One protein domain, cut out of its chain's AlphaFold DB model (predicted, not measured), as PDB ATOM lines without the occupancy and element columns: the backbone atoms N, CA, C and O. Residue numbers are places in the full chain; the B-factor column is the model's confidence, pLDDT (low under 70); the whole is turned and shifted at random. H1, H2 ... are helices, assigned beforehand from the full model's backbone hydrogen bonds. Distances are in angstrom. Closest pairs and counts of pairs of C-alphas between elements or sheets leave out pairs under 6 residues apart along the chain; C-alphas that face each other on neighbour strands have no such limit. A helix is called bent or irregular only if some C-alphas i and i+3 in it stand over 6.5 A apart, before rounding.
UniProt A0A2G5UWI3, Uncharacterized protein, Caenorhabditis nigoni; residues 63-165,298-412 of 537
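Overview. This is residues 63 to 165 and 298 to 412 of the 537 residues of an uncharacterized protein of Caenorhabditis nigoni (UniProt A0A2G5UWI3). A long rod of helices is built along H5, its spine: towards one end lie the hairpin of H2 and H3 and the returning helix H6, towards the other H8, H4 and H1, with little H7 near the middle. H9 runs on past this body, and residues 404 to 412 stick out. The printed part has 218 residues with nine named helices, H1 to H9 in order, and no named strand: all helix. It is only just loose, close to extended, with a radius of gyration of the C-alphas of 25.4 A, and spans 92 by 27 by 21 A.

Along the chain. H1, residues 66 to 78, begins at C-alpha 66 (40.837, -3.160, -32.507). H2 is residues 81 to 102, H3 residues 113 to 138, 39.4 A long, and H4 residues 147 to 165. H5, residues 302 to 340, measures 59.2 A. H4 and H5 are irregular, only just: C-alphas 149 and 152 are 6.8 A apart, C-alphas 302 and 305 6.6 A. H6 is residues 346 to 359, H7 366 to 370 and H8 372 to 386. H9, residues 389 to 411, ends at C-alpha 411 (59.064, -21.986, -29.049).

Arrangement. The hub, H5, touches H3, H4, H6, H7 and H8. Its residues 328 to 339 alone touch H3 at a steep tilt of 38 degrees, closest C-alphas Lys 332 and Pro 127, 5.5 A. H2 and H3 form a hairpin, closest C-alphas Ala 95 and Asn 122, 5.7 A. H1 touches H9 with residues 66 to 70 alone, closest C-alphas Ile 66 and Phe 393, 7.1 A. Every O i to N i+4 pair is within hydrogen-bond range in H1, H2, H6, H7 and H8, against 16 of 22 in H3, 12 of 15 in H4, 31 of 35 in H5 and 18 of 19 in H9.

Size, cuts and confidence. The farthest C-alphas, Gly 109 and Asn 412, are 93.1 A apart. Residues 166 to 297 are cut out, a gap of 9.5 A between C-alphas 165 and 298. Of the links printed whole, none is long. Mean pLDDT of the printed part is 74.8; 52 residues are under 70, among them 132 to 150.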
ATOM      1  N   GLU A  63      43.444 -12.435 -30.210       79.56
ATOM      2  CA  GLU A  63      42.077 -12.059 -29.820       79.56
ATOM      3  C   GLU A  63      41.882 -10.534 -29.694       79.56
ATOM      4  O   GLU A  63      40.741 -10.065 -29.577       79.56
ATOM      5  N   PHE A  64      42.957  -9.735 -29.768       73.69
ATOM      6  CA  PHE A  64      42.875  -8.274 -29.856       73.69
ATOM      7  C   PHE A  64      42.105  -7.831 -31.110       73.69
ATOM      8  O   PHE A  64      42.615  -7.844 -32.228       73.69
ATOM      9  N   ASN A  65      40.879  -7.335 -30.922       69.62
ATOM     10  CA  ASN A  65      40.015  -6.896 -32.019       69.62
ATOM     11  C   ASN A  65      39.819  -5.368 -32.046       69.62
ATOM     12  O   ASN A  65      38.717  -4.858 -31.826       69.62
ATOM     13  N   ILE A  66      40.892  -4.628 -32.352       69.31
ATOM     14  CA  ILE A  66      40.837  -3.160 -32.507       69.31
ATOM     15  C   ILE A  66      39.898  -2.759 -33.653       69.31
ATOM     16  O   ILE A  66      39.168  -1.776 -33.540       69.31
ATOM     17  N   ALA A  67      39.877  -3.530 -34.742       70.50
ATOM     18  CA  ALA A  67      39.015  -3.250 -35.886       70.50
ATOM     19  C   ALA A  67      37.526  -3.294 -35.504       70.50
ATOM     20  O   ALA A  67      36.768  -2.409 -35.893       70.50
ATOM     21  N   GLY A  68      37.119  -4.272 -34.689       70.19
ATOM     22  CA  GLY A  68      35.757  -4.378 -34.162       70.19
ATOM     23  C   GLY A  68      35.387  -3.203 -33.256       70.19
ATOM     24  O   GLY A  68      34.286  -2.666 -33.374       70.19
ATOM     25  N   VAL A  69      36.325  -2.750 -32.417       67.81
ATOM     26  CA  VAL A  69      36.169  -1.535 -31.600       67.81
ATOM     27  C   VAL A  69      35.979  -0.293 -32.484       67.81
ATOM     28  O   VAL A  69      35.045   0.485 -32.276       67.81
ATOM     29  N   GLU A  70      36.824  -0.099 -33.499       68.94
ATOM     30  CA  GLU A  70      36.733   1.048 -34.412       68.94
ATOM     31  C   GLU A  70      35.450   1.047 -35.249       68.94
ATOM     32  O   GLU A  70      34.826   2.095 -35.433       68.94
ATOM     33  N   ASP A  71      35.060  -0.112 -35.773       70.25
ATOM     34  CA  ASP A  71      33.853  -0.274 -36.578       70.25
ATOM     35  C   ASP A  71      32.590   0.015 -35.754       70.25
ATOM     36  O   ASP A  71      31.656   0.666 -36.226       70.25
ATOM     37  N   TYR A  72      32.580  -0.382 -34.480       67.56
ATOM     38  CA  TYR A  72      31.521  -0.012 -33.546       67.56
ATOM     39  C   TYR A  72      31.449   1.513 -33.331       67.56
ATOM     40  O   TYR A  72      30.380   2.107 -33.486       67.56
ATOM     41  N   TYR A  73      32.582   2.189 -33.096       66.12
ATOM     42  CA  TYR A  73      32.614   3.657 -32.979       66.12
ATOM     43  C   TYR A  73      32.149   4.383 -34.247       66.12
ATOM     44  O   TYR A  73      31.436   5.386 -34.160       66.12
ATOM     45  N   LYS A  74      32.554   3.910 -35.432       68.31
ATOM     46  CA  LYS A  74      32.136   4.504 -36.712       68.31
ATOM     47  C   LYS A  74      30.629   4.389 -36.903       68.31
ATOM     48  O   LYS A  74      29.993   5.385 -37.248       68.31
ATOM     49  N   ARG A  75      30.057   3.216 -36.611       63.34
ATOM     50  CA  ARG A  75      28.606   2.998 -36.653       63.34
ATOM     51  C   ARG A  75      27.863   3.979 -35.749       63.34
ATOM     52  O   ARG A  75      26.902   4.592 -36.203       63.34
ATOM     53  N   LEU A  76      28.371   4.218 -34.542       57.50
ATOM     54  CA  LEU A  76      27.782   5.159 -33.585       57.50
ATOM     55  C   LEU A  76      27.868   6.636 -34.005       57.50
ATOM     56  O   LEU A  76      26.941   7.388 -33.735       57.50
ATOM     57  N   LYS A  77      28.952   7.070 -34.669       56.75
ATOM     58  CA  LYS A  77      29.107   8.465 -35.140       56.75
ATOM     59  C   LYS A  77      28.347   8.776 -36.434       56.75
ATOM     60  O   LYS A  77      28.076   9.939 -36.713       56.75
ATOM     61  N   SER A  78      28.096   7.764 -37.264       53.88
ATOM     62  CA  SER A  78      27.614   7.945 -38.643       53.88
ATOM     63  C   SER A  78      26.107   8.179 -38.790       53.88
ATOM     64  O   SER A  78      25.673   8.659 -39.835       53.88
ATOM     65  N   GLY A  79      25.306   7.888 -37.765       53.81
ATOM     66  CA  GLY A  79      23.917   8.333 -37.690       53.81
ATOM     67  C   GLY A  79      23.816   9.398 -36.613       53.81
ATOM     68  O   GLY A  79      24.338   9.163 -35.536       53.81
ATOM     69  N   ASP A  80      23.179  10.541 -36.883       54.59
ATOM     70  CA  ASP A  80      22.650  11.430 -35.838       54.59
ATOM     71  C   ASP A  80      21.208  10.991 -35.554       54.59
ATOM     72  O   ASP A  80      20.255  11.494 -36.161       54.59
ATOM     73  N   PRO A  81      21.026   9.989 -34.685       53.03
ATOM     74  CA  PRO A  81      19.758   9.323 -34.484       53.03
ATOM     75  C   PRO A  81      18.894  10.163 -33.519       53.03
ATOM     76  O   PRO A  81      17.664  10.076 -33.499       53.03
ATOM     77  N   HIS A  82      19.562  11.031 -32.748       57.53
ATOM     78  CA  HIS A  82      18.996  11.955 -31.786       57.53
ATOM     79  C   HIS A  82      18.090  12.948 -32.489       57.53
ATOM     80  O   HIS A  82      16.949  13.089 -32.071       57.53
ATOM     81  N   SER A  83      18.530  13.540 -33.603       62.34
ATOM     82  CA  SER A  83      17.712  14.500 -34.353       62.34
ATOM     83  C   SER A  83      16.370  13.911 -34.815       62.34
ATOM     84  O   SER A  83      15.326  14.553 -34.685       62.34
ATOM     85  N   SER A  84      16.364  12.659 -35.290       66.81
ATOM     86  CA  SER A  84      15.155  11.979 -35.764       66.81
ATOM     87  C   SER A  84      14.251  11.533 -34.614       66.81
ATOM     88  O   SER A  84      13.038  11.745 -34.680       66.81
ATOM     89  N   ILE A  85      14.805  10.930 -33.556       67.94
ATOM     90  CA  ILE A  85      14.028  10.535 -32.371       67.94
ATOM     91  C   ILE A  85      13.457  11.772 -31.691       67.94
ATOM     92  O   ILE A  85      12.250  11.864 -31.495       67.94
ATOM     93  N   GLU A  86      14.293  12.757 -31.383       73.81
ATOM     94  CA  GLU A  86      13.876  14.002 -30.753       73.81
ATOM     95  C   GLU A  86      12.783  14.698 -31.563       73.81
ATOM     96  O   GLU A  86      11.811  15.188 -30.984       73.81
ATOM     97  N   TYR A  87      12.881  14.696 -32.892       78.25
ATOM     98  CA  TYR A  87      11.831  15.229 -33.749       78.25
ATOM     99  C   TYR A  87      10.491  14.500 -33.559       78.25
ATOM    100  O   TYR A  87       9.471  15.158 -33.327       78.25
ATOM    101  N   GLN A  88      10.466  13.162 -33.607       77.12
ATOM    102  CA  GLN A  88       9.222  12.399 -33.429       77.12
ATOM    103  C   GLN A  88       8.678  12.517 -31.999       77.12
ATOM    104  O   GLN A  88       7.487  12.766 -31.812       77.12
ATOM    105  N   LEU A  89       9.538  12.441 -30.982       76.50
ATOM    106  CA  LEU A  89       9.137  12.568 -29.579       76.50
ATOM    107  C   LEU A  89       8.572  13.966 -29.272       76.50
ATOM    108  O   LEU A  89       7.545  14.089 -28.603       76.50
ATOM    109  N   ASN A  90       9.165  15.029 -29.828       80.81
ATOM    110  CA  ASN A  90       8.612  16.383 -29.725       80.81
ATOM    111  C   ASN A  90       7.239  16.502 -30.404       80.81
ATOM    112  O   ASN A  90       6.386  17.257 -29.932       80.81
ATOM    113  N   ARG A  91       7.004  15.780 -31.506       83.31
ATOM    114  CA  ARG A  91       5.691  15.750 -32.168       83.31
ATOM    115  C   ARG A  91       4.637  15.045 -31.318       83.31
ATOM    116  O   ARG A  91       3.531  15.573 -31.225       83.31
ATOM    117  N   ILE A  92       4.982  13.933 -30.660       81.31
ATOM    118  CA  ILE A  92       4.101  13.242 -29.699       81.31
ATOM    119  C   ILE A  92       3.714  14.196 -28.567       81.31
ATOM    120  O   ILE A  92       2.526  14.403 -28.319       81.31
ATOM    121  N   LEU A  93       4.704  14.840 -27.938       82.69
ATOM    122  CA  LEU A  93       4.479  15.789 -26.847       82.69
ATOM    123  C   LEU A  93       3.552  16.932 -27.277       82.69
ATOM    124  O   LEU A  93       2.571  17.218 -26.600       82.69
ATOM    125  N   ARG A  94       3.815  17.559 -28.432       84.44
ATOM    126  CA  ARG A  94       2.981  18.657 -28.952       84.44
ATOM    127  C   ARG A  94       1.547  18.217 -29.225       84.44
ATOM    128  O   ARG A  94       0.623  18.940 -28.854       84.44
ATOM    129  N   ALA A  95       1.362  17.060 -29.862       82.19
ATOM    130  CA  ALA A  95       0.037  16.520 -30.141       82.19
ATOM    131  C   ALA A  95      -0.722  16.257 -28.831       82.19
ATOM    132  O   ALA A  95      -1.858  16.700 -28.677       82.19
ATOM    133  N   TYR A  96      -0.074  15.634 -27.848       80.75
ATOM    134  CA  TYR A  96      -0.669  15.386 -26.539       80.75
ATOM    135  C   TYR A  96      -1.014  16.673 -25.784       80.75
ATOM    136  O   TYR A  96      -2.153  16.834 -25.351       80.75
ATOM    137  N   SER A  97      -0.079  17.621 -25.673       82.19
ATOM    138  CA  SER A  97      -0.304  18.900 -24.991       82.19
ATOM    139  C   SER A  97      -1.444  19.695 -25.624       82.19
ATOM    140  O   SER A  97      -2.288  20.215 -24.900       82.19
ATOM    141  N   ALA A  98      -1.521  19.748 -26.960       80.12
ATOM    142  CA  ALA A  98      -2.620  20.409 -27.664       80.12
ATOM    143  C   ALA A  98      -3.974  19.736 -27.374       80.12
ATOM    144  O   ALA A  98      -4.987  20.409 -27.178       80.12
ATOM    145  N   THR A  99      -3.985  18.404 -27.306       74.50
ATOM    146  CA  THR A  99      -5.199  17.632 -27.020       74.50
ATOM    147  C   THR A  99      -5.639  17.800 -25.565       74.50
ATOM    148  O   THR A  99      -6.814  18.026 -25.304       74.50
ATOM    149  N   SER A 100      -4.693  17.778 -24.622       77.44
ATOM    150  CA  SER A 100      -4.936  17.988 -23.192       77.44
ATOM    151  C   SER A 100      -5.423  19.405 -22.882       77.44
ATOM    152  O   SER A 100      -6.421  19.565 -22.184       77.44
ATOM    153  N   ALA A 101      -4.803  20.434 -23.471       78.19
ATOM    154  CA  ALA A 101      -5.197  21.832 -23.283       78.19
ATOM    155  C   ALA A 101      -6.636  22.125 -23.741       78.19
ATOM    156  O   ALA A 101      -7.258  23.060 -23.244       78.19
ATOM    157  N   SER A 102      -7.173  21.309 -24.652       70.50
ATOM    158  CA  SER A 102      -8.547  21.446 -25.132       70.50
ATOM    159  C   SER A 102      -9.582  20.921 -24.120       70.50
ATOM    160  O   SER A 102     -10.728  21.338 -24.166       70.50
ATOM    161  N   ILE A 103      -9.220  20.040 -23.176       70.25
ATOM    162  CA  ILE A 103     -10.185  19.350 -22.287       70.25
ATOM    163  C   ILE A 103     -10.824  20.221 -21.194       70.25
ATOM    164  O   ILE A 103     -12.033  20.091 -20.973       70.25
ATOM    165  N   PRO A 104     -10.075  21.058 -20.447       64.25
ATOM    166  CA  PRO A 104     -10.635  21.814 -19.326       64.25
ATOM    167  C   PRO A 104     -11.663  22.869 -19.750       64.25
ATOM    168  O   PRO A 104     -12.420  23.350 -18.913       64.25
ATOM    169  N   THR A 105     -11.713  23.227 -21.035       63.44
ATOM    170  CA  THR A 105     -12.611  24.255 -21.579       63.44
ATOM    171  C   THR A 105     -14.024  23.752 -21.897       63.44
ATOM    172  O   THR A 105     -14.839  24.523 -22.401       63.44
ATOM    173  N   PHE A 106     -14.347  22.486 -21.608       65.62
ATOM    174  CA  PHE A 106     -15.634  21.891 -21.980       65.62
ATOM    175  C   PHE A 106     -16.668  21.908 -20.839       65.62
ATOM    176  O   PHE A 106     -16.421  21.299 -19.791       65.62
ATOM    177  N   PRO A 107     -17.860  22.508 -21.032       59.09
ATOM    178  CA  PRO A 107     -18.997  22.239 -20.157       59.09
ATOM    179  C   PRO A 107     -19.379  20.755 -20.262       59.09
ATOM    180  O   PRO A 107     -19.253  20.141 -21.321       59.09
ATOM    181  N   SER A 108     -19.819  20.157 -19.154       59.72
ATOM    182  CA  SER A 108     -20.212  18.746 -19.089       59.72
ATOM    183  C   SER A 108     -21.335  18.450 -20.093       59.72
ATOM    184  O   SER A 108     -22.485  18.778 -19.815       59.72
ATOM    185  N   GLY A 109     -21.015  17.875 -21.260       64.12
ATOM    186  CA  GLY A 109     -22.042  17.316 -22.146       64.12
ATOM    187  C   GLY A 109     -21.773  17.306 -23.651       64.12
ATOM    188  O   GLY A 109     -22.192  16.378 -24.335       64.12
ATOM    189  N   ALA A 110     -21.103  18.318 -24.214       70.25
ATOM    190  CA  ALA A 110     -21.062  18.466 -25.675       70.25
ATOM    191  C   ALA A 110     -19.764  19.091 -26.194       70.25
ATOM    192  O   ALA A 110     -19.309  20.118 -25.692       70.25
ATOM    193  N   LEU A 111     -19.205  18.495 -27.249       70.88
ATOM    194  CA  LEU A 111     -18.025  19.005 -27.947       70.88
ATOM    195  C   LEU A 111     -18.452  19.897 -29.123       70.88
ATOM    196  O   LEU A 111     -19.308  19.511 -29.927       70.88
ATOM    197  N   SER A 112     -17.830  21.071 -29.287       74.56
ATOM    198  CA  SER A 112     -18.054  21.885 -30.489       74.56
ATOM    199  C   SER A 112     -17.495  21.184 -31.735       74.56
ATOM    200  O   SER A 112     -16.609  20.331 -31.653       74.56
ATOM    201  N   ARG A 113     -17.975  21.556 -32.929       76.62
ATOM    202  CA  ARG A 113     -17.490  20.975 -34.197       76.62
ATOM    203  C   ARG A 113     -15.979  21.161 -34.390       76.62
ATOM    204  O   ARG A 113     -15.328  20.281 -34.947       76.62
ATOM    205  N   LEU A 114     -15.443  22.298 -33.949       77.56
ATOM    206  CA  LEU A 114     -14.021  22.614 -34.057       77.56
ATOM    207  C   LEU A 114     -13.192  21.779 -33.071       77.56
ATOM    208  O   LEU A 114     -12.141  21.259 -33.436       77.56
ATOM    209  N   ASP A 115     -13.708  21.573 -31.863       74.50
ATOM    210  CA  ASP A 115     -13.014  20.806 -30.825       74.50
ATOM    211  C   ASP A 115     -13.008  19.308 -31.132       74.50
ATOM    212  O   ASP A 115     -11.974  18.658 -30.991       74.50
ATOM    213  N   LYS A 116     -14.121  18.771 -31.657       76.38
ATOM    214  CA  LYS A 116     -14.170  17.404 -32.206       76.38
ATOM    215  C   LYS A 116     -13.097  17.206 -33.264       76.38
ATOM    216  O   LYS A 116     -12.384  16.210 -33.245       76.38
ATOM    217  N   TYR A 117     -12.975  18.167 -34.177       80.69
ATOM    218  CA  TYR A 117     -11.975  18.105 -35.232       80.69
ATOM    219  C   TYR A 117     -10.551  18.051 -34.663       80.69
ATOM    220  O   TYR A 117      -9.786  17.184 -35.073       80.69
ATOM    221  N   TYR A 118     -10.196  18.902 -33.694       78.31
ATOM    222  CA  TYR A 118      -8.853  18.885 -33.099       78.31
ATOM    223  C   TYR A 118      -8.571  17.634 -32.259       78.31
ATOM    224  O   TYR A 118      -7.503  17.042 -32.413       78.31
ATOM    225  N   LEU A 119      -9.520  17.205 -31.419       77.69
ATOM    226  CA  LEU A 119      -9.386  15.991 -30.609       77.69
ATOM    227  C   LEU A 119      -9.182  14.760 -31.498       77.69
ATOM    228  O   LEU A 119      -8.190  14.052 -31.343       77.69
ATOM    229  N   PHE A 120     -10.063  14.543 -32.479       79.06
ATOM    230  CA  PHE A 120      -9.974  13.375 -33.356       79.06
ATOM    231  C   PHE A 120      -8.744  13.408 -34.253       79.06
ATOM    232  O   PHE A 120      -8.086  12.382 -34.397       79.06
ATOM    233  N   LYS A 121      -8.386  14.580 -34.792       83.38
ATOM    234  CA  LYS A 121      -7.175  14.739 -35.602       83.38
ATOM    235  C   LYS A 121      -5.922  14.379 -34.813       83.38
ATOM    236  O   LYS A 121      -5.053  13.692 -35.334       83.38
ATOM    237  N   ASN A 122      -5.818  14.810 -33.558       82.12
ATOM    238  CA  ASN A 122      -4.653  14.475 -32.742       82.12
ATOM    239  C   ASN A 122      -4.652  12.998 -32.318       82.12
ATOM    240  O   ASN A 122      -3.591  12.377 -32.328       82.12
ATOM    241  N   SER A 123      -5.815  12.415 -31.998       77.62
ATOM    242  CA  SER A 123      -5.933  10.976 -31.714       77.62
ATOM    243  C   SER A 123      -5.590  10.101 -32.925       77.62
ATOM    244  O   SER A 123      -5.014   9.034 -32.756       77.62
ATOM    245  N   GLU A 124      -5.909  10.545 -34.141       82.12
ATOM    246  CA  GLU A 124      -5.541   9.873 -35.396       82.12
ATOM    247  C   GLU A 124      -4.042   9.988 -35.698       82.12
ATOM    248  O   GLU A 124      -3.405   9.028 -36.121       82.12
ATOM    249  N   PHE A 125      -3.464  11.158 -35.425       82.19
ATOM    250  CA  PHE A 125      -2.078  11.483 -35.757       82.19
ATOM    251  C   PHE A 125      -1.047  10.854 -34.812       82.19
ATOM    252  O   PHE A 125       0.068  10.536 -35.220       82.19
ATOM    253  N   LEU A 126      -1.392  10.676 -33.537       81.94
ATOM    254  CA  LEU A 126      -0.492  10.110 -32.527       81.94
ATOM    255  C   LEU A 126       0.037   8.708 -32.914       81.94
ATOM    256  O   LEU A 126       1.256   8.537 -32.905       81.94
ATOM    257  N   PRO A 127      -0.796   7.728 -33.329       79.50
ATOM    258  CA  PRO A 127      -0.320   6.443 -33.845       79.50
ATOM    259  C   PRO A 127       0.651   6.565 -35.028       79.50
ATOM    260  O   PRO A 127       1.629   5.823 -35.079       79.50
ATOM    261  N   GLU A 128       0.425   7.510 -35.949       80.56
ATOM    262  CA  GLU A 128       1.302   7.744 -37.108       80.56
ATOM    263  C   GLU A 128       2.678   8.288 -36.710       80.56
ATOM    264  O   GLU A 128       3.669   7.998 -37.373       80.56
ATOM    265  N   ILE A 129       2.761   9.071 -35.629       78.81
ATOM    266  CA  ILE A 129       4.040   9.557 -35.087       78.81
ATOM    267  C   ILE A 129       4.752   8.454 -34.290       78.81
ATOM    268  O   ILE A 129       5.982   8.397 -34.280       78.81
ATOM    269  N   ILE A 130       3.996   7.566 -33.638       76.56
ATOM    270  CA  ILE A 130       4.548   6.464 -32.840       76.56
ATOM    271  C   ILE A 130       5.092   5.329 -33.729       76.56
ATOM    272  O   ILE A 130       6.077   4.691 -33.365       76.56
ATOM    273  N   GLU A 131       4.514   5.073 -34.909       72.38
ATOM    274  CA  GLU A 131       4.961   3.982 -35.797       72.38
ATOM    275  C   GLU A 131       6.440   4.103 -36.235       72.38
ATOM    276  O   GLU A 131       7.173   3.117 -36.112       72.38
ATOM    277  N   PRO A 132       6.949   5.285 -36.644       68.88
ATOM    278  CA  PRO A 132       8.380   5.497 -36.853       68.88
ATOM    279  C   PRO A 132       9.229   5.191 -35.616       68.88
ATOM    280  O   PRO A 132      10.295   4.600 -35.761       68.88
ATOM    281  N   CYS A 133       8.754   5.519 -34.405       65.38
ATOM    282  CA  CYS A 133       9.451   5.198 -33.153       65.38
ATOM    283  C   CYS A 133       9.553   3.679 -32.904       65.38
ATOM    284  O   CYS A 133      10.470   3.234 -32.218       65.38
ATOM    285  N   LYS A 134       8.650   2.874 -33.484       58.53
ATOM    286  CA  LYS A 134       8.674   1.402 -33.437       58.53
ATOM    287  C   LYS A 134       9.570   0.782 -34.508       58.53
ATOM    288  O   LYS A 134      10.282  -0.176 -34.222       58.53
ATOM    289  N   GLY A 135       9.574   1.327 -35.728       53.09
ATOM    290  CA  GLY A 135      10.503   0.907 -36.791       53.09
ATOM    291  C   GLY A 135      11.975   0.997 -36.358       53.09
ATOM    292  O   GLY A 135      12.808   0.223 -36.817       53.09
ATOM    293  N   MET A 136      12.258   1.864 -35.384       52.66
ATOM    294  CA  MET A 136      13.555   2.018 -34.720       52.66
ATOM    295  C   MET A 136      13.933   0.863 -33.763       52.66
ATOM    296  O   MET A 136      15.067   0.827 -33.300       52.66
ATOM    297  N   GLN A 137      13.032  -0.087 -33.469       48.31
ATOM    298  CA  GLN A 137      13.308  -1.277 -32.640       48.31
ATOM    299  C   GLN A 137      13.630  -2.544 -33.452       48.31
ATOM    300  O   GLN A 137      14.251  -3.458 -32.916       48.31
ATOM    301  N   GLY A 138      13.154  -2.640 -34.700       40.53
ATOM    302  CA  GLY A 138      13.018  -3.925 -35.403       40.53
ATOM    303  C   GLY A 138      13.877  -4.123 -36.652       40.53
ATOM    304  O   GLY A 138      14.125  -5.264 -37.028       40.53
ATOM    305  N   SER A 139      14.347  -3.062 -37.308       36.62
ATOM    306  CA  SER A 139      15.280  -3.210 -38.427       36.62
ATOM    307  C   SER A 139      16.692  -2.953 -37.937       36.62
ATOM    308  O   SER A 139      16.945  -1.914 -37.328       36.62
ATOM    309  N   SER A 140      17.604  -3.875 -38.247       44.19
ATOM    310  CA  SER A 140      19.037  -3.602 -38.338       44.19
ATOM    311  C   SER A 140      19.271  -2.147 -38.729       44.19
ATOM    312  O   SER A 140      18.739  -1.719 -39.757       44.19
ATOM    313  N   ASN A 141      20.053  -1.457 -37.901       42.50
ATOM    314  CA  ASN A 141      20.730  -0.183 -38.116       42.50
ATOM    315  C   ASN A 141      20.427   0.819 -36.951       42.50
ATOM    316  O   ASN A 141      19.305   1.269 -36.742       42.50
ATOM    317  N   TRP A 142      21.492   1.177 -36.214       43.25
ATOM    318  CA  TRP A 142      21.721   2.349 -35.326       43.25
ATOM    319  C   TRP A 142      21.155   2.443 -33.884       43.25
ATOM    320  O   TRP A 142      21.907   2.931 -33.044       43.25
ATOM    321  N   TYR A 143      19.927   2.027 -33.537       47.56
ATOM    322  CA  TYR A 143      19.324   2.419 -32.227       47.56
ATOM    323  C   TYR A 143      19.277   1.376 -31.119       47.56
ATOM    324  O   TYR A 143      19.184   1.727 -29.941       47.56
ATOM    325  N   TYR A 144      19.323   0.098 -31.472       50.78
ATOM    326  CA  TYR A 144      19.648  -0.918 -30.490       50.78
ATOM    327  C   TYR A 144      21.153  -0.790 -30.289       50.78
ATOM    328  O   TYR A 144      21.911  -1.074 -31.220       50.78
ATOM    329  N   ILE A 145      21.597  -0.313 -29.122       54.28
ATOM    330  CA  ILE A 145      22.994  -0.527 -28.771       54.28
ATOM    331  C   ILE A 145      23.154  -2.032 -28.673       54.28
ATOM    332  O   ILE A 145      22.712  -2.674 -27.716       54.28
ATOM    333  N   ASP A 146      23.734  -2.590 -29.728       57.94
ATOM    334  CA  ASP A 146      24.204  -3.947 -29.719       57.94
ATOM    335  C   ASP A 146      25.334  -4.012 -28.696       57.94
ATOM    336  O   ASP A 146      26.480  -3.653 -28.964       57.94
ATOM    337  N   LEU A 147      24.977  -4.423 -27.481       59.31
ATOM    338  CA  LEU A 147      25.929  -4.616 -26.400       59.31
ATOM    339  C   LEU A 147      26.922  -5.742 -26.728       59.31
ATOM    340  O   LEU A 147      27.971  -5.782 -26.092       59.31
ATOM    341  N   GLN A 148      26.649  -6.599 -27.725       60.03
ATOM    342  CA  GLN A 148      27.641  -7.541 -28.265       60.03
ATOM    343  C   GLN A 148      28.763  -6.798 -29.010       60.03
ATOM    344  O   GLN A 148      29.909  -7.242 -29.030       60.03
ATOM    345  N   GLY A 149      28.492  -5.588 -29.513       61.69
ATOM    346  CA  GLY A 149      29.506  -4.657 -30.011       61.69
ATOM    347  C   GLY A 149      30.519  -4.210 -28.949       61.69
ATOM    348  O   GLY A 149      31.573  -3.681 -29.302       61.69
ATOM    349  N   LEU A 150      30.248  -4.459 -27.658       67.06
ATOM    350  CA  LEU A 150      31.176  -4.195 -26.555       67.06
ATOM    351  C   LEU A 150      32.081  -5.395 -26.204       67.06
ATOM    352  O   LEU A 150      33.073  -5.226 -25.491       67.06
ATOM    353  N   ASP A 151      31.801  -6.594 -26.726       72.12
ATOM    354  CA  ASP A 151      32.608  -7.802 -26.487       72.12
ATOM    355  C   ASP A 151      34.076  -7.689 -26.939       72.12
ATOM    356  O   ASP A 151      34.951  -8.222 -26.251       72.12
ATOM    357  N   PRO A 152      34.415  -7.007 -28.057       71.75
ATOM    358  CA  PRO A 152      35.807  -6.731 -28.421       71.75
ATOM    359  C   PRO A 152      36.605  -6.032 -27.314       71.75
ATOM    360  O   PRO A 152      37.790  -6.314 -27.135       71.75
ATOM    361  N   PHE A 153      35.964  -5.159 -26.539       71.88
ATOM    362  CA  PHE A 153      36.644  -4.461 -25.458       71.88
ATOM    363  C   PHE A 153      36.867  -5.344 -24.236       71.88
ATOM    364  O   PHE A 153      37.956  -5.316 -23.668       71.88
ATOM    365  N   LYS A 154      35.876  -6.169 -23.871       75.81
ATOM    366  CA  LYS A 154      36.040  -7.161 -22.800       75.81
ATOM    367  C   LYS A 154      37.188  -8.119 -23.124       75.81
ATOM    368  O   LYS A 154      38.067  -8.307 -22.295       75.81
ATOM    369  N   ARG A 155      37.225  -8.643 -24.357       77.44
ATOM    370  CA  ARG A 155      38.336  -9.480 -24.843       77.44
ATOM    371  C   ARG A 155      39.675  -8.766 -24.730       77.44
ATOM    372  O   ARG A 155      40.614  -9.321 -24.185       77.44
ATOM    373  N   THR A 156      39.745  -7.514 -25.174       76.31
ATOM    374  CA  THR A 156      40.983  -6.732 -25.077       76.31
ATOM    375  C   THR A 156      41.459  -6.590 -23.629       76.31
ATOM    376  O   THR A 156      42.631  -6.827 -23.348       76.31
ATOM    377  N   ARG A 157      40.563  -6.246 -22.698       78.62
ATOM    378  CA  ARG A 157      40.886  -6.180 -21.266       78.62
ATOM    379  C   ARG A 157      41.423  -7.516 -20.755       78.62
ATOM    380  O   ARG A 157      42.481  -7.530 -20.137       78.62
ATOM    381  N   ASP A 158      40.728  -8.615 -21.048       81.75
ATOM    382  CA  ASP A 158      41.117  -9.954 -20.596       81.75
ATOM    383  C   ASP A 158      42.522 -10.331 -21.123       81.75
ATOM    384  O   ASP A 158      43.324 -10.926 -20.399       81.75
ATOM    385  N   VAL A 159      42.870  -9.926 -22.354       83.31
ATOM    386  CA  VAL A 159      44.226 -10.107 -22.901       83.31
ATOM    387  C   VAL A 159      45.250  -9.219 -22.185       83.31
ATOM    388  O   VAL A 159      46.334  -9.696 -21.865       83.31
ATOM    389  N   ILE A 160      44.936  -7.957 -21.880       82.69
ATOM    390  CA  ILE A 160      45.858  -7.041 -21.178       82.69
ATOM    391  C   ILE A 160      46.144  -7.498 -19.747       82.69
ATOM    392  O   ILE A 160      47.277  -7.387 -19.278       82.69
ATOM    393  N   GLU A 161      45.133  -7.989 -19.034       85.12
ATOM    394  CA  GLU A 161      45.311  -8.551 -17.694       85.12
ATOM    395  C   GLU A 161      46.239  -9.761 -17.734       85.12
ATOM    396  O   GLU A 161      47.184  -9.835 -16.946       85.12
ATOM    397  N   LYS A 162      46.018 -10.663 -18.697       85.94
ATOM    398  CA  LYS A 162      46.869 -11.837 -18.893       85.94
ATOM    399  C   LYS A 162      48.296 -11.442 -19.275       85.94
ATOM    400  O   LYS A 162      49.225 -11.950 -18.662       85.94
ATOM    401  N   LEU A 163      48.471 -10.502 -20.206       86.94
ATOM    402  CA  LEU A 163      49.782  -9.971 -20.591       86.94
ATOM    403  C   LEU A 163      50.517  -9.353 -19.399       86.94
ATOM    404  O   LEU A 163      51.695  -9.619 -19.214       86.94
ATOM    405  N   ASN A 164      49.838  -8.562 -18.565       87.12
ATOM    406  CA  ASN A 164      50.459  -7.992 -17.369       87.12
ATOM    407  C   ASN A 164      50.861  -9.060 -16.347       87.12
ATOM    408  O   ASN A 164      51.949  -8.960 -15.796       87.12
ATOM    409  N   ALA A 165      50.016 -10.068 -16.104       87.50
ATOM    410  CA  ALA A 165      50.367 -11.178 -15.217       87.50
ATOM    411  C   ALA A 165      51.609 -11.923 -15.732       87.50
ATOM    412  O   ALA A 165      52.555 -12.140 -14.985       87.50
ATOM    413  N   SER A 298      55.523  -3.052 -19.265       81.94
ATOM    414  CA  SER A 298      54.238  -3.159 -18.585       81.94
ATOM    415  C   SER A 298      53.150  -2.534 -19.444       81.94
ATOM    416  O   SER A 298      53.387  -1.588 -20.202       81.94
ATOM    417  N   PHE A 299      51.939  -3.067 -19.330       82.25
ATOM    418  CA  PHE A 299      50.790  -2.567 -20.068       82.25
ATOM    419  C   PHE A 299      49.961  -1.690 -19.133       82.25
ATOM    420  O   PHE A 299      49.520  -2.148 -18.078       82.25
ATOM    421  N   SER A 300      49.749  -0.423 -19.512       74.94
ATOM    422  CA  SER A 300      48.973   0.522 -18.694       74.94
ATOM    423  C   SER A 300      47.601  -0.065 -18.358       74.94
ATOM    424  O   SER A 300      46.866  -0.501 -19.245       74.94
ATOM    425  N   LYS A 301      47.280  -0.075 -17.060       74.19
ATOM    426  CA  LYS A 301      45.976  -0.484 -16.518       74.19
ATOM    427  C   LYS A 301      45.077   0.717 -16.220       74.19
ATOM    428  O   LYS A 301      43.893   0.528 -15.963       74.19
ATOM    429  N   ASP A 302      45.626   1.932 -16.276       68.56
ATOM    430  CA  ASP A 302      44.996   3.155 -15.758       68.56
ATOM    431  C   ASP A 302      43.647   3.441 -16.415       68.56
ATOM    432  O   ASP A 302      42.725   3.926 -15.775       68.56
ATOM    433  N   TYR A 303      43.502   3.075 -17.687       67.00
ATOM    434  CA  TYR A 303      42.261   3.275 -18.420       67.00
ATOM    435  C   TYR A 303      41.275   2.107 -18.284       67.00
ATOM    436  O   TYR A 303      40.119   2.281 -18.647       67.00
ATOM    437  N   LEU A 304      41.685   0.925 -17.799       69.88
ATOM    438  CA  LEU A 304      40.821  -0.265 -17.740       69.88
ATOM    439  C   LEU A 304      39.703  -0.120 -16.702       69.88
ATOM    440  O   LEU A 304      38.578  -0.539 -16.965       69.88
ATOM    441  N   ALA A 305      39.993   0.504 -15.555       71.75
ATOM    442  CA  ALA A 305      39.002   0.735 -14.502       71.75
ATOM    443  C   ALA A 305      37.906   1.707 -14.969       71.75
ATOM    444  O   ALA A 305      36.720   1.370 -14.943       71.75
ATOM    445  N   ASP A 306      38.312   2.867 -15.489       72.44
ATOM    446  CA  ASP A 306      37.402   3.852 -16.078       72.44
ATOM    447  C   ASP A 306      36.611   3.249 -17.250       72.44
ATOM    448  O   ASP A 306      35.438   3.556 -17.476       72.44
ATOM    449  N   PHE A 307      37.245   2.364 -18.018       73.19
ATOM    450  CA  PHE A 307      36.618   1.676 -19.134       73.19
ATOM    451  C   PHE A 307      35.503   0.719 -18.673       73.19
ATOM    452  O   PHE A 307      34.394   0.779 -19.209       73.19
ATOM    453  N   ASP A 308      35.747  -0.112 -17.657       75.00
ATOM    454  CA  ASP A 308      34.755  -1.051 -17.112       75.00
ATOM    455  C   ASP A 308      33.564  -0.336 -16.454       75.00
ATOM    456  O   ASP A 308      32.407  -0.756 -16.621       75.00
ATOM    457  N   GLU A 309      33.818   0.779 -15.765       82.81
ATOM    458  CA  GLU A 309      32.760   1.632 -15.221       82.81
ATOM    459  C   GLU A 309      31.871   2.177 -16.347       82.81
ATOM    460  O   GLU A 309      30.642   2.040 -16.309       82.81
ATOM    461  N   ASN A 310      32.487   2.718 -17.403       78.88
ATOM    462  CA  ASN A 310      31.770   3.254 -18.555       78.88
ATOM    463  C   ASN A 310      30.951   2.172 -19.280       78.88
ATOM    464  O   ASN A 310      29.785   2.405 -19.608       78.88
ATOM    465  N   ILE A 311      31.498   0.968 -19.479       77.88
ATOM    466  CA  ILE A 311      30.776  -0.173 -20.076       77.88
ATOM    467  C   ILE A 311      29.559  -0.565 -19.239       77.88
ATOM    468  O   ILE A 311      28.465  -0.772 -19.776       77.88
ATOM    469  N   THR A 312      29.729  -0.642 -17.921       83.62
ATOM    470  CA  THR A 312      28.645  -0.975 -16.989       83.62
ATOM    471  C   THR A 312      27.544   0.081 -17.032       83.62
ATOM    472  O   THR A 312      26.356  -0.251 -17.120       83.62
ATOM    473  N   ARG A 313      27.923   1.361 -17.062       85.75
ATOM    474  CA  ARG A 313      26.983   2.477 -17.173       85.75
ATOM    475  C   ARG A 313      26.236   2.473 -18.505       85.75
ATOM    476  O   ARG A 313      25.018   2.635 -18.511       85.75
ATOM    477  N   MET A 314      26.916   2.196 -19.619       78.69
ATOM    478  CA  MET A 314      26.273   2.062 -20.932       78.69
ATOM    479  C   MET A 314      25.258   0.913 -20.972       78.69
ATOM    480  O   MET A 314      24.164   1.089 -21.504       78.69
ATOM    481  N   ARG A 315      25.572  -0.242 -20.364       79.69
ATOM    482  CA  ARG A 315      24.621  -1.363 -20.228       79.69
ATOM    483  C   ARG A 315      23.373  -0.955 -19.450       79.69
ATOM    484  O   ARG A 315      22.261  -1.240 -19.891       79.69
ATOM    485  N   SER A 316      23.557  -0.256 -18.330       85.62
ATOM    486  CA  SER A 316      22.458   0.259 -17.505       85.62
ATOM    487  C   SER A 316      21.573   1.250 -18.272       85.62
ATOM    488  O   SER A 316      20.348   1.120 -18.280       85.62
ATOM    489  N   LEU A 317      22.179   2.197 -18.995       82.00
ATOM    490  CA  LEU A 317      21.450   3.169 -19.814       82.00
ATOM    491  C   LEU A 317      20.691   2.508 -20.962       82.00
ATOM    492  O   LEU A 317      19.544   2.868 -21.206       82.00
ATOM    493  N   ASN A 318      21.281   1.507 -21.619       76.94
ATOM    494  CA  ASN A 318      20.599   0.753 -22.668       76.94
ATOM    495  C   ASN A 318      19.357   0.028 -22.122       76.94
ATOM    496  O   ASN A 318      18.281   0.125 -22.707       76.94
ATOM    497  N   LEU A 319      19.468  -0.626 -20.960       79.12
ATOM    498  CA  LEU A 319      18.320  -1.244 -20.284       79.12
ATOM    499  C   LEU A 319      17.248  -0.208 -19.923       79.12
ATOM    500  O   LEU A 319      16.058  -0.452 -20.117       79.12
ATOM    501  N   LYS A 320      17.658   0.966 -19.432       82.00
ATOM    502  CA  LYS A 320      16.741   2.070 -19.123       82.00
ATOM    503  C   LYS A 320      16.007   2.557 -20.375       82.00
ATOM    504  O   LYS A 320      14.793   2.709 -20.334       82.00
ATOM    505  N   ILE A 321      16.711   2.732 -21.493       76.50
ATOM    506  CA  ILE A 321      16.124   3.101 -22.788       76.50
ATOM    507  C   ILE A 321      15.102   2.052 -23.237       76.50
ATOM    508  O   ILE A 321      13.972   2.404 -23.573       76.50
ATOM    509  N   GLN A 322      15.461   0.766 -23.191       74.38
ATOM    510  CA  GLN A 322      14.562  -0.328 -23.566       74.38
ATOM    511  C   GLN A 322      13.297  -0.358 -22.703       74.38
ATOM    512  O   GLN A 322      12.190  -0.451 -23.233       74.38
ATOM    513  N   ASN A 323      13.450  -0.223 -21.385       78.38
ATOM    514  CA  ASN A 323      12.324  -0.188 -20.456       78.38
ATOM    515  C   ASN A 323      11.428   1.030 -20.691       78.38
ATOM    516  O   ASN A 323      10.205   0.900 -20.646       78.38
ATOM    517  N   ASN A 324      12.016   2.188 -20.997       76.94
ATOM    518  CA  ASN A 324      11.257   3.400 -21.273       76.94
ATOM    519  C   ASN A 324      10.457   3.267 -22.574       76.94
ATOM    520  O   ASN A 324       9.323   3.727 -22.629       76.94
ATOM    521  N   MET A 325      10.947   2.553 -23.592       74.38
ATOM    522  CA  MET A 325      10.196   2.357 -24.843       74.38
ATOM    523  C   MET A 325       8.874   1.586 -24.678       74.38
ATOM    524  O   MET A 325       7.980   1.740 -25.510       74.38
ATOM    525  N   LYS A 326       8.708   0.785 -23.618       77.25
ATOM    526  CA  LYS A 326       7.472   0.025 -23.366       77.25
ATOM    527  C   LYS A 326       6.231   0.934 -23.214       77.25
ATOM    528  O   LYS A 326       5.264   0.701 -23.939       77.25
ATOM    529  N   PRO A 327       6.250   1.997 -22.384       79.62
ATOM    530  CA  PRO A 327       5.180   2.995 -22.329       79.62
ATOM    531  C   PRO A 327       4.771   3.605 -23.679       79.62
ATOM    532  O   PRO A 327       3.602   3.925 -23.869       79.62
ATOM    533  N   ILE A 328       5.692   3.757 -24.642       77.56
ATOM    534  CA  ILE A 328       5.352   4.261 -25.989       77.56
ATOM    535  C   ILE A 328       4.499   3.240 -26.761       77.56
ATOM    536  O   ILE A 328       3.560   3.625 -27.460       77.56
ATOM    537  N   GLU A 329       4.785   1.943 -26.622       75.50
ATOM    538  CA  GLU A 329       3.981   0.887 -27.250       75.50
ATOM    539  C   GLU A 329       2.600   0.768 -26.585       75.50
ATOM    540  O   GLU A 329       1.590   0.601 -27.269       75.50
ATOM    541  N   GLU A 330       2.528   0.934 -25.263       82.88
ATOM    542  CA  GLU A 330       1.259   1.000 -24.528       82.88
ATOM    543  C   GLU A 330       0.428   2.219 -24.965       82.88
ATOM    544  O   GLU A 330      -0.753   2.077 -25.294       82.88
ATOM    545  N   LEU A 331       1.065   3.390 -25.100       82.88
ATOM    546  CA  LEU A 331       0.439   4.617 -25.600       82.88
ATOM    547  C   LEU A 331      -0.144   4.426 -27.003       82.88
ATOM    548  O   LEU A 331      -1.236   4.915 -27.291       82.88
ATOM    549  N   LYS A 332       0.546   3.697 -27.887       80.94
ATOM    550  CA  LYS A 332       0.051   3.384 -29.235       80.94
ATOM    551  C   LYS A 332      -1.265   2.616 -29.186       80.94
ATOM    552  O   LYS A 332      -2.214   2.980 -29.882       80.94
ATOM    553  N   ILE A 333      -1.307   1.553 -28.383       83.19
ATOM    554  CA  ILE A 333      -2.490   0.702 -28.223       83.19
ATOM    555  C   ILE A 333      -3.634   1.533 -27.644       83.19
ATOM    556  O   ILE A 333      -4.727   1.559 -28.210       83.19
ATOM    557  N   ALA A 334      -3.366   2.276 -26.571       84.69
ATOM    558  CA  ALA A 334      -4.351   3.124 -25.917       84.69
ATOM    559  C   ALA A 334      -4.900   4.204 -26.866       84.69
ATOM    560  O   ALA A 334      -6.112   4.407 -26.948       84.69
ATOM    561  N   THR A 335      -4.038   4.836 -27.666       82.50
ATOM    562  CA  THR A 335      -4.458   5.882 -28.608       82.50
ATOM    563  C   THR A 335      -5.237   5.320 -29.799       82.50
ATOM    564  O   THR A 335      -6.212   5.927 -30.241       82.50
ATOM    565  N   ARG A 336      -4.875   4.129 -30.296       81.94
ATOM    566  CA  ARG A 336      -5.662   3.426 -31.321       81.94
ATOM    567  C   ARG A 336      -7.054   3.068 -30.801       81.94
ATOM    568  O   ARG A 336      -8.038   3.350 -31.478       81.94
ATOM    569  N   ASN A 337      -7.140   2.543 -29.579       83.88
ATOM    570  CA  ASN A 337      -8.414   2.227 -28.931       83.88
ATOM    571  C   ASN A 337      -9.292   3.476 -28.757       83.88
ATOM    572  O   ASN A 337     -10.504   3.415 -28.968       83.88
ATOM    573  N   LEU A 338      -8.696   4.619 -28.403       82.06
ATOM    574  CA  LEU A 338      -9.407   5.898 -28.365       82.06
ATOM    575  C   LEU A 338      -9.936   6.300 -29.744       82.06
ATOM    576  O   LEU A 338     -11.107   6.654 -29.872       82.06
ATOM    577  N   TYR A 339      -9.099   6.223 -30.781       81.94
ATOM    578  CA  TYR A 339      -9.491   6.575 -32.145       81.94
ATOM    579  C   TYR A 339     -10.629   5.691 -32.674       81.94
ATOM    580  O   TYR A 339     -11.562   6.186 -33.310       81.94
ATOM    581  N   GLU A 340     -10.605   4.387 -32.401       83.12
ATOM    582  CA  GLU A 340     -11.674   3.458 -32.793       83.12
ATOM    583  C   GLU A 340     -13.017   3.799 -32.130       83.12
ATOM    584  O   GLU A 340     -14.073   3.637 -32.742       83.12
ATOM    585  N   LYS A 341     -12.985   4.374 -30.922       83.31
ATOM    586  CA  LYS A 341     -14.172   4.809 -30.173       83.31
ATOM    587  C   LYS A 341     -14.657   6.223 -30.518       83.31
ATOM    588  O   LYS A 341     -15.586   6.707 -29.882       83.31
ATOM    589  N   ARG A 342     -14.112   6.890 -31.544       77.75
ATOM    590  CA  ARG A 342     -14.457   8.286 -31.909       77.75
ATOM    591  C   ARG A 342     -15.926   8.555 -32.268       77.75
ATOM    592  O   ARG A 342     -16.331   9.709 -32.327       77.75
ATOM    593  N   TYR A 343     -16.717   7.515 -32.535       80.06
ATOM    594  CA  TYR A 343     -18.125   7.637 -32.938       80.06
ATOM    595  C   TYR A 343     -19.131   7.437 -31.790       80.06
ATOM    596  O   TYR A 343     -20.334   7.380 -32.045       80.06
ATOM    597  N   ILE A 344     -18.670   7.307 -30.541       83.38
ATOM    598  CA  ILE A 344     -19.564   7.259 -29.372       83.38
ATOM    599  C   ILE A 344     -20.070   8.662 -28.998       83.38
ATOM    600  O   ILE A 344     -19.666   9.662 -29.591       83.38
ATOM    601  N   LYS A 345     -20.979   8.746 -28.018       84.19
ATOM    602  CA  LYS A 345     -21.486  10.035 -27.526       84.19
ATOM    603  C   LYS A 345     -20.350  10.877 -26.941       84.19
ATOM    604  O   LYS A 345     -19.451  10.347 -26.294       84.19
ATOM    605  N   ASP A 346     -20.438  12.194 -27.118       80.25
ATOM    606  CA  ASP A 346     -19.407  13.144 -26.677       80.25
ATOM    607  C   ASP A 346     -19.065  13.005 -25.183       80.25
ATOM    608  O   ASP A 346     -17.894  13.054 -24.821       80.25
ATOM    609  N   GLU A 347     -20.067  12.787 -24.325       80.31
ATOM    610  CA  GLU A 347     -19.903  12.565 -22.878       80.31
ATOM    611  C   GLU A 347     -19.058  11.324 -22.556       80.31
ATOM    612  O   GLU A 347     -18.121  11.388 -21.751       80.31
ATOM    613  N   ASP A 348     -19.359  10.208 -23.219       83.94
ATOM    614  CA  ASP A 348     -18.655   8.940 -23.031       83.94
ATOM    615  C   ASP A 348     -17.219   9.044 -23.568       83.94
ATOM    616  O   ASP A 348     -16.269   8.597 -22.925       83.94
ATOM    617  N   PHE A 349     -17.036   9.704 -24.719       82.38
ATOM    618  CA  PHE A 349     -15.714   9.933 -25.309       82.38
ATOM    619  C   PHE A 349     -14.843  10.833 -24.430       82.38
ATOM    620  O   PHE A 349     -13.680  10.517 -24.187       82.38
ATOM    621  N   LEU A 350     -15.403  11.928 -23.909       80.81
ATOM    622  CA  LEU A 350     -14.709  12.831 -22.988       80.81
ATOM    623  C   LEU A 350     -14.267  12.119 -21.707       80.81
ATOM    624  O   LEU A 350     -13.186  12.408 -21.190       80.81
ATOM    625  N   THR A 351     -15.079  11.192 -21.202       84.94
ATOM    626  CA  THR A 351     -14.745  10.384 -20.024       84.94
ATOM    627  C   THR A 351     -13.561   9.465 -20.314       84.94
ATOM    628  O   THR A 351     -12.547   9.551 -19.620       84.94
ATOM    629  N   LEU A 352     -13.623   8.690 -21.403       84.56
ATOM    630  CA  LEU A 352     -12.522   7.822 -21.836       84.56
ATOM    631  C   LEU A 352     -11.229   8.599 -22.106       84.56
ATOM    632  O   LEU A 352     -10.137   8.140 -21.787       84.56
ATOM    633  N   PHE A 353     -11.339   9.792 -22.689       81.75
ATOM    634  CA  PHE A 353     -10.172  10.608 -22.994       81.75
ATOM    635  C   PHE A 353      -9.523  11.191 -21.726       81.75
ATOM    636  O   PHE A 353      -8.299  11.260 -21.629       81.75
ATOM    637  N   ARG A 354     -10.320  11.563 -20.713       83.75
ATOM    638  CA  ARG A 354      -9.802  11.975 -19.395       83.75
ATOM    639  C   ARG A 354      -9.117  10.824 -18.659       83.75
ATOM    640  O   ARG A 354      -8.082  11.050 -18.037       83.75
ATOM    641  N   GLU A 355      -9.671   9.616 -18.738       86.12
ATOM    642  CA  GLU A 355      -9.034   8.404 -18.206       86.12
ATOM    643  C   GLU A 355      -7.697   8.142 -18.902       86.12
ATOM    644  O   GLU A 355      -6.679   8.001 -18.228       86.12
ATOM    645  N   PHE A 356      -7.666   8.227 -20.234       86.06
ATOM    646  CA  PHE A 356      -6.432   8.120 -21.007       86.06
ATOM    647  C   PHE A 356      -5.365   9.128 -20.559       86.06
ATOM    648  O   PHE A 356      -4.224   8.736 -20.326       86.06
ATOM    649  N   LEU A 357      -5.707  10.409 -20.373       82.25
ATOM    650  CA  LEU A 357      -4.733  11.387 -19.869       82.25
ATOM    651  C   LEU A 357      -4.221  11.049 -18.463       82.25
ATOM    652  O   LEU A 357      -3.057  11.297 -18.149       82.25
ATOM    653  N   LYS A 358      -5.093  10.511 -17.603       84.44
ATOM    654  CA  LYS A 358      -4.745  10.131 -16.229       84.44
ATOM    655  C   LYS A 358      -3.795   8.931 -16.192       84.44
ATOM    656  O   LYS A 358      -2.955   8.857 -15.302       84.44
ATOM    657  N   GLU A 359      -3.912   8.016 -17.148       86.31
ATOM    658  CA  GLU A 359      -3.016   6.863 -17.294       86.31
ATOM    659  C   GLU A 359      -1.654   7.239 -17.905       86.31
ATOM    660  O   GLU A 359      -0.662   6.551 -17.673       86.31
ATOM    661  N   HIS A 360      -1.576   8.358 -18.631       84.50
ATOM    662  CA  HIS A 360      -0.381   8.784 -19.371       84.50
ATOM    663  C   HIS A 360       0.200  10.112 -18.849       84.50
ATOM    664  O   HIS A 360       0.684  10.955 -19.607       84.50
ATOM    665  N   THR A 361       0.191  10.297 -17.526       81.88
ATOM    666  CA  THR A 361       0.720  11.493 -16.839       81.88
ATOM    667  C   THR A 361       2.229  11.675 -16.960       81.88
ATOM    668  O   THR A 361       2.721  12.743 -16.620       81.88
ATOM    669  N   TRP A 362       2.955  10.677 -17.467       80.81
ATOM    670  CA  TRP A 362       4.392  10.739 -17.739       80.81
ATOM    671  C   TRP A 362       4.739  11.479 -19.041       80.81
ATOM    672  O   TRP A 362       5.902  11.814 -19.256       80.81
ATOM    673  N   LEU A 363       3.768  11.747 -19.929       75.44
ATOM    674  CA  LEU A 363       4.037  12.423 -21.207       75.44
ATOM    675  C   LEU A 363       4.631  13.841 -21.090       75.44
ATOM    676  O   LEU A 363       5.427  14.204 -21.952       75.44
ATOM    677  N   PRO A 364       4.283  14.673 -20.094       75.75
ATOM    678  CA  PRO A 364       4.949  15.955 -19.875       75.75
ATOM    679  C   PRO A 364       6.446  15.812 -19.556       75.75
ATOM    680  O   PRO A 364       7.251  16.560 -20.105       75.75
ATOM    681  N   ASP A 365       6.820  14.798 -18.769       77.31
ATOM    682  CA  ASP A 365       8.211  14.503 -18.370       77.31
ATOM    683  C   ASP A 365       8.952  13.644 -19.413       77.31
ATOM    684  O   ASP A 365      10.068  13.160 -19.206       77.31
ATOM    685  N   PHE A 366       8.336  13.444 -20.579       73.12
ATOM    686  CA  PHE A 366       8.804  12.537 -21.619       73.12
ATOM    687  C   PHE A 366      10.202  12.868 -22.131       73.12
ATOM    688  O   PHE A 366      10.959  11.964 -22.468       73.12
ATOM    689  N   LYS A 367      10.592  14.146 -22.157       72.62
ATOM    690  CA  LYS A 367      11.956  14.528 -22.549       72.62
ATOM    691  C   LYS A 367      12.996  14.008 -21.563       72.62
ATOM    692  O   LYS A 367      13.990  13.427 -21.986       72.62
ATOM    693  N   ASP A 368      12.749  14.157 -20.271       76.88
ATOM    694  CA  ASP A 368      13.704  13.755 -19.239       76.88
ATOM    695  C   ASP A 368      13.761  12.232 -19.102       76.88
ATOM    696  O   ASP A 368      14.827  11.649 -18.911       76.88
ATOM    697  N   VAL A 369      12.622  11.561 -19.283       75.31
ATOM    698  CA  VAL A 369      12.552  10.099 -19.234       75.31
ATOM    699  C   VAL A 369      13.161   9.468 -20.491       75.31
ATOM    700  O   VAL A 369      13.880   8.475 -20.381       75.31
ATOM    701  N   PHE A 370      12.925  10.029 -21.680       73.25
ATOM    702  CA  PHE A 370      13.279   9.368 -22.938       73.25
ATOM    703  C   PHE A 370      14.471   9.957 -23.664       73.25
ATOM    704  O   PHE A 370      15.165   9.183 -24.296       73.25
ATOM    705  N   LEU A 371      14.745  11.261 -23.609       74.81
ATOM    706  CA  LEU A 371      15.888  11.848 -24.322       74.81
ATOM    707  C   LEU A 371      17.154  11.865 -23.465       74.81
ATOM    708  O   LEU A 371      18.236  11.583 -23.982       74.81
ATOM    709  N   ALA A 372      17.036  12.143 -22.163       80.62
ATOM    710  CA  ALA A 372      18.202  12.242 -21.283       80.62
ATOM    711  C   ALA A 372      19.083  10.972 -21.281       80.62
ATOM    712  O   ALA A 372      20.299  11.117 -21.420       80.62
ATOM    713  N   PRO A 373      18.535   9.736 -21.237       79.81
ATOM    714  CA  PRO A 373      19.360   8.528 -21.307       79.81
ATOM    715  C   PRO A 373      20.143   8.387 -22.621       79.81
ATOM    716  O   PRO A 373      21.261   7.880 -22.607       79.81
ATOM    717  N   PHE A 374      19.594   8.854 -23.749       74.12
ATOM    718  CA  PHE A 374      20.300   8.824 -25.035       74.12
ATOM    719  C   PHE A 374      21.424   9.860 -25.080       74.12
ATOM    720  O   PHE A 374      22.498   9.560 -25.597       74.12
ATOM    721  N   TYR A 375      21.204  11.056 -24.524       76.50
ATOM    722  CA  TYR A 375      22.249  12.076 -24.413       76.50
ATOM    723  C   TYR A 375      23.402  11.619 -23.519       76.50
ATOM    724  O   TYR A 375      24.569  11.769 -23.883       76.50
ATOM    725  N   GLU A 376      23.082  11.015 -22.375       81.56
ATOM    726  CA  GLU A 376      24.079  10.480 -21.450       81.56
ATOM    727  C   GLU A 376      24.902   9.361 -22.102       81.56
ATOM    728  O   GLU A 376      26.129   9.352 -22.030       81.56
ATOM    729  N   LEU A 377      24.234   8.460 -22.817       76.69
ATOM    730  CA  LEU A 377      24.866   7.374 -23.551       76.69
ATOM    731  C   LEU A 377      25.787   7.879 -24.674       76.69
ATOM    732  O   LEU A 377      26.922   7.418 -24.794       76.69
ATOM    733  N   GLY A 378      25.343   8.874 -25.450       73.31
ATOM    734  CA  GLY A 378      26.175   9.541 -26.454       73.31
ATOM    735  C   GLY A 378      27.389  10.247 -25.837       73.31
ATOM    736  O   GLY A 378      28.491  10.185 -26.383       73.31
ATOM    737  N   SER A 379      27.221  10.862 -24.662       77.44
ATOM    738  CA  SER A 379      28.321  11.477 -23.913       77.44
ATOM    739  C   SER A 379      29.352  10.447 -23.447       77.44
ATOM    740  O   SER A 379      30.546  10.696 -23.587       77.44
ATOM    741  N   LEU A 380      28.924   9.289 -22.933       77.56
ATOM    742  CA  LEU A 380      29.832   8.215 -22.504       77.56
ATOM    743  C   LEU A 380      30.627   7.645 -23.679       77.56
ATOM    744  O   LEU A 380      31.840   7.477 -23.588       77.56
ATOM    745  N   LEU A 381      29.968   7.429 -24.815       72.25
ATOM    746  CA  LEU A 381      30.626   6.970 -26.037       72.25
ATOM    747  C   LEU A 381      31.674   7.972 -26.539       72.25
ATOM    748  O   LEU A 381      32.781   7.580 -26.918       72.25
ATOM    749  N   ASN A 382      31.353   9.267 -26.505       71.94
ATOM    750  CA  ASN A 382      32.294  10.327 -26.856       71.94
ATOM    751  C   ASN A 382      33.445  10.436 -25.854       71.94
ATOM    752  O   ASN A 382      34.582  10.624 -26.281       71.94
ATOM    753  N   ALA A 383      33.181  10.272 -24.556       73.19
ATOM    754  CA  ALA A 383      34.213  10.239 -23.527       73.19
ATOM    755  C   ALA A 383      35.186   9.084 -23.780       73.19
ATOM    756  O   ALA A 383      36.383   9.320 -23.894       73.19
ATOM    757  N   MET A 384      34.692   7.865 -24.012       70.19
ATOM    758  CA  MET A 384      35.551   6.720 -24.327       70.19
ATOM    759  C   MET A 384      36.338   6.911 -25.633       70.19
ATOM    760  O   MET A 384      37.488   6.495 -25.735       70.19
ATOM    761  N   HIS A 385      35.761   7.579 -26.636       65.31
ATOM    762  CA  HIS A 385      36.494   7.942 -27.849       65.31
ATOM    763  C   HIS A 385      37.593   8.988 -27.575       65.31
ATOM    764  O   HIS A 385      38.690   8.896 -28.126       65.31
ATOM    765  N   ALA A 386      37.307   9.972 -26.717       63.03
ATOM    766  CA  ALA A 386      38.220  11.044 -26.321       63.03
ATOM    767  C   ALA A 386      39.320  10.583 -25.351       63.03
ATOM    768  O   ALA A 386      40.401  11.164 -25.351       63.03
ATOM    769  N   MET A 387      39.102   9.492 -24.607       63.38
ATOM    770  CA  MET A 387      40.100   8.830 -23.751       63.38
ATOM    771  C   MET A 387      41.265   8.213 -24.534       63.38
ATOM    772  O   MET A 387      42.110   7.527 -23.965       63.38
ATOM    773  N   ASN A 388      41.338   8.448 -25.848       65.88
ATOM    774  CA  ASN A 388      42.456   8.036 -26.683       65.88
ATOM    775  C   ASN A 388      42.660   6.509 -26.688       65.88
ATOM    776  O   ASN A 388      43.742   6.019 -27.006       65.88
ATOM    777  N   VAL A 389      41.585   5.759 -26.397       65.94
ATOM    778  CA  VAL A 389      41.491   4.289 -26.395       65.94
ATOM    779  C   VAL A 389      42.168   3.709 -27.633       65.94
ATOM    780  O   VAL A 389      42.934   2.764 -27.540       65.94
ATOM    781  N   ARG A 390      42.003   4.348 -28.794       68.06
ATOM    782  CA  ARG A 390      42.687   3.958 -30.028       68.06
ATOM    783  C   ARG A 390      44.217   3.988 -29.927       68.06
ATOM    784  O   ARG A 390      44.860   3.018 -30.311       68.06
ATOM    785  N   GLN A 391      44.804   5.092 -29.461       72.12
ATOM    786  CA  GLN A 391      46.262   5.204 -29.326       72.12
ATOM    787  C   GLN A 391      46.784   4.236 -28.266       72.12
ATOM    788  O   GLN A 391      47.808   3.593 -28.485       72.12
ATOM    789  N   THR A 392      46.056   4.087 -27.162       73.00
ATOM    790  CA  THR A 392      46.416   3.161 -26.089       73.00
ATOM    791  C   THR A 392      46.384   1.710 -26.560       73.00
ATOM    792  O   THR A 392      47.354   0.986 -26.367       73.00
ATOM    793  N   PHE A 393      45.328   1.295 -27.263       73.75
ATOM    794  CA  PHE A 393      45.205  -0.059 -27.804       73.75
ATOM    795  C   PHE A 393      46.240  -0.318 -28.900       73.75
ATOM    796  O   PHE A 393      46.843  -1.384 -28.923       73.75
ATOM    797  N   ALA A 394      46.498   0.655 -29.779       75.50
ATOM    798  CA  ALA A 394      47.538   0.531 -30.798       75.50
ATOM    799  C   ALA A 394      48.937   0.386 -30.177       75.50
ATOM    800  O   ALA A 394      49.742  -0.414 -30.651       75.50
ATOM    801  N   LYS A 395      49.221   1.127 -29.096       79.25
ATOM    802  CA  LYS A 395      50.468   0.987 -28.335       79.25
ATOM    803  C   LYS A 395      50.578  -0.402 -27.708       79.25
ATOM    804  O   LYS A 395      51.598  -1.052 -27.878       79.25
ATOM    805  N   ILE A 396      49.515  -0.867 -27.054       79.19
ATOM    806  CA  ILE A 396      49.468  -2.190 -26.423       79.19
ATOM    807  C   ILE A 396      49.638  -3.303 -27.447       79.19
ATOM    808  O   ILE A 396      50.395  -4.224 -27.187       79.19
ATOM    809  N   MET A 397      49.001  -3.204 -28.613       79.31
ATOM    810  CA  MET A 397      49.168  -4.179 -29.690       79.31
ATOM    811  C   MET A 397      50.630  -4.232 -30.155       79.31
ATOM    812  O   MET A 397      51.226  -5.304 -30.193       79.31
ATOM    813  N   LYS A 398      51.250  -3.069 -30.388       82.94
ATOM    814  CA  LYS A 398      52.671  -2.983 -30.749       82.94
ATOM    815  C   LYS A 398      53.598  -3.555 -29.670       82.94
ATOM    816  O   LYS A 398      54.602  -4.179 -29.996       82.94
ATOM    817  N   ASP A 399      53.305  -3.312 -28.396       84.50
ATOM    818  CA  ASP A 399      54.095  -3.857 -27.291       84.50
ATOM    819  C   ASP A 399      53.828  -5.367 -27.108       84.50
ATOM    820  O   ASP A 399      54.758  -6.122 -26.839       84.50
ATOM    821  N   SER A 400      52.608  -5.846 -27.378       84.31
ATOM    822  CA  SER A 400      52.268  -7.275 -27.370       84.31
ATOM    823  C   SER A 400      52.955  -8.054 -28.491       84.31
ATOM    824  O   SER A 400      53.320  -9.206 -28.278       84.31
ATOM    825  N   ASP A 401      53.232  -7.425 -29.641       84.69
ATOM    826  CA  ASP A 401      54.035  -8.039 -30.706       84.69
ATOM    827  C   ASP A 401      55.457  -8.364 -30.228       84.69
ATOM    828  O   ASP A 401      56.027  -9.367 -30.649       84.69
ATOM    829  N   LYS A 402      56.031  -7.567 -29.315       87.06
ATOM    830  CA  LYS A 402      57.349  -7.866 -28.727       87.06
ATOM    831  C   LYS A 402      57.291  -9.092 -27.820       87.06
ATOM    832  O   LYS A 402      58.180  -9.932 -27.881       87.06
ATOM    833  N   VAL A 403      56.241  -9.201 -26.999       87.75
ATOM    834  CA  VAL A 403      56.001 -10.389 -26.161       87.75
ATOM    835  C   VAL A 403      55.807 -11.615 -27.045       87.75
ATOM    836  O   VAL A 403      56.411 -12.651 -26.796       87.75
ATOM    837  N   LYS A 404      55.040 -11.480 -28.131       87.31
ATOM    838  CA  LYS A 404      54.847 -12.544 -29.113       87.31
ATOM    839  C   LYS A 404      56.169 -12.991 -29.743       87.31
ATOM    840  O   LYS A 404      56.452 -14.177 -29.735       87.31
ATOM    841  N   GLN A 405      56.997 -12.060 -30.220       87.56
ATOM    842  CA  GLN A 405      58.317 -12.374 -30.786       87.56
ATOM    843  C   GLN A 405      59.230 -13.085 -29.780       87.56
ATOM    844  O   GLN A 405      59.981 -13.983 -30.153       87.56
ATOM    845  N   PHE A 406      59.167 -12.699 -28.504       89.12
ATOM    846  CA  PHE A 406      59.918 -13.363 -27.442       89.12
ATOM    847  C   PHE A 406      59.437 -14.802 -27.199       89.12
ATOM    848  O   PHE A 406      60.261 -15.712 -27.120       89.12
ATOM    849  N   LEU A 407      58.121 -15.027 -27.149       88.00
ATOM    850  CA  LEU A 407      57.544 -16.371 -27.026       88.00
ATOM    851  C   LEU A 407      57.859 -17.236 -28.256       88.00
ATOM    852  O   LEU A 407      58.269 -18.381 -28.100       88.00
ATOM    853  N   GLU A 408      57.773 -16.675 -29.465       88.38
ATOM    854  CA  GLU A 408      58.162 -17.356 -30.708       88.38
ATOM    855  C   GLU A 408      59.655 -17.726 -30.709       88.38
ATOM    856  O   GLU A 408      60.015 -18.813 -31.157       88.38
ATOM    857  N   CYS A 409      60.533 -16.858 -30.184       89.81
ATOM    858  CA  CYS A 409      61.961 -17.161 -30.027       89.81
ATOM    859  C   CYS A 409      62.159 -18.433 -29.200       89.81
ATOM    860  O   CYS A 409      62.877 -19.331 -29.633       89.81
ATOM    861  N   TYR A 410      61.471 -18.530 -28.057       88.19
ATOM    862  CA  TYR A 410      61.540 -19.693 -27.176       88.19
ATOM    863  C   TYR A 410      60.934 -20.953 -27.807       88.19
ATOM    864  O   TYR A 410      61.572 -22.002 -27.809       88.19
ATOM    865  N   SER A 411      59.742 -20.855 -28.401       85.25
ATOM    866  CA  SER A 411      59.064 -21.986 -29.049       85.25
ATOM    867  C   SER A 411      59.906 -22.628 -30.162       85.25
ATOM    868  O   SER A 411      59.830 -23.836 -30.376       85.25
ATOM    869  N   ASN A 412      60.754 -21.845 -30.838       87.25
ATOM    870  CA  ASN A 412      61.664 -22.332 -31.879       87.25
ATOM    871  C   ASN A 412      62.925 -23.037 -31.345       87.25
ATOM    872  O   ASN A 412      63.688 -23.579 -32.139       87.25
TER     873      ASN A 412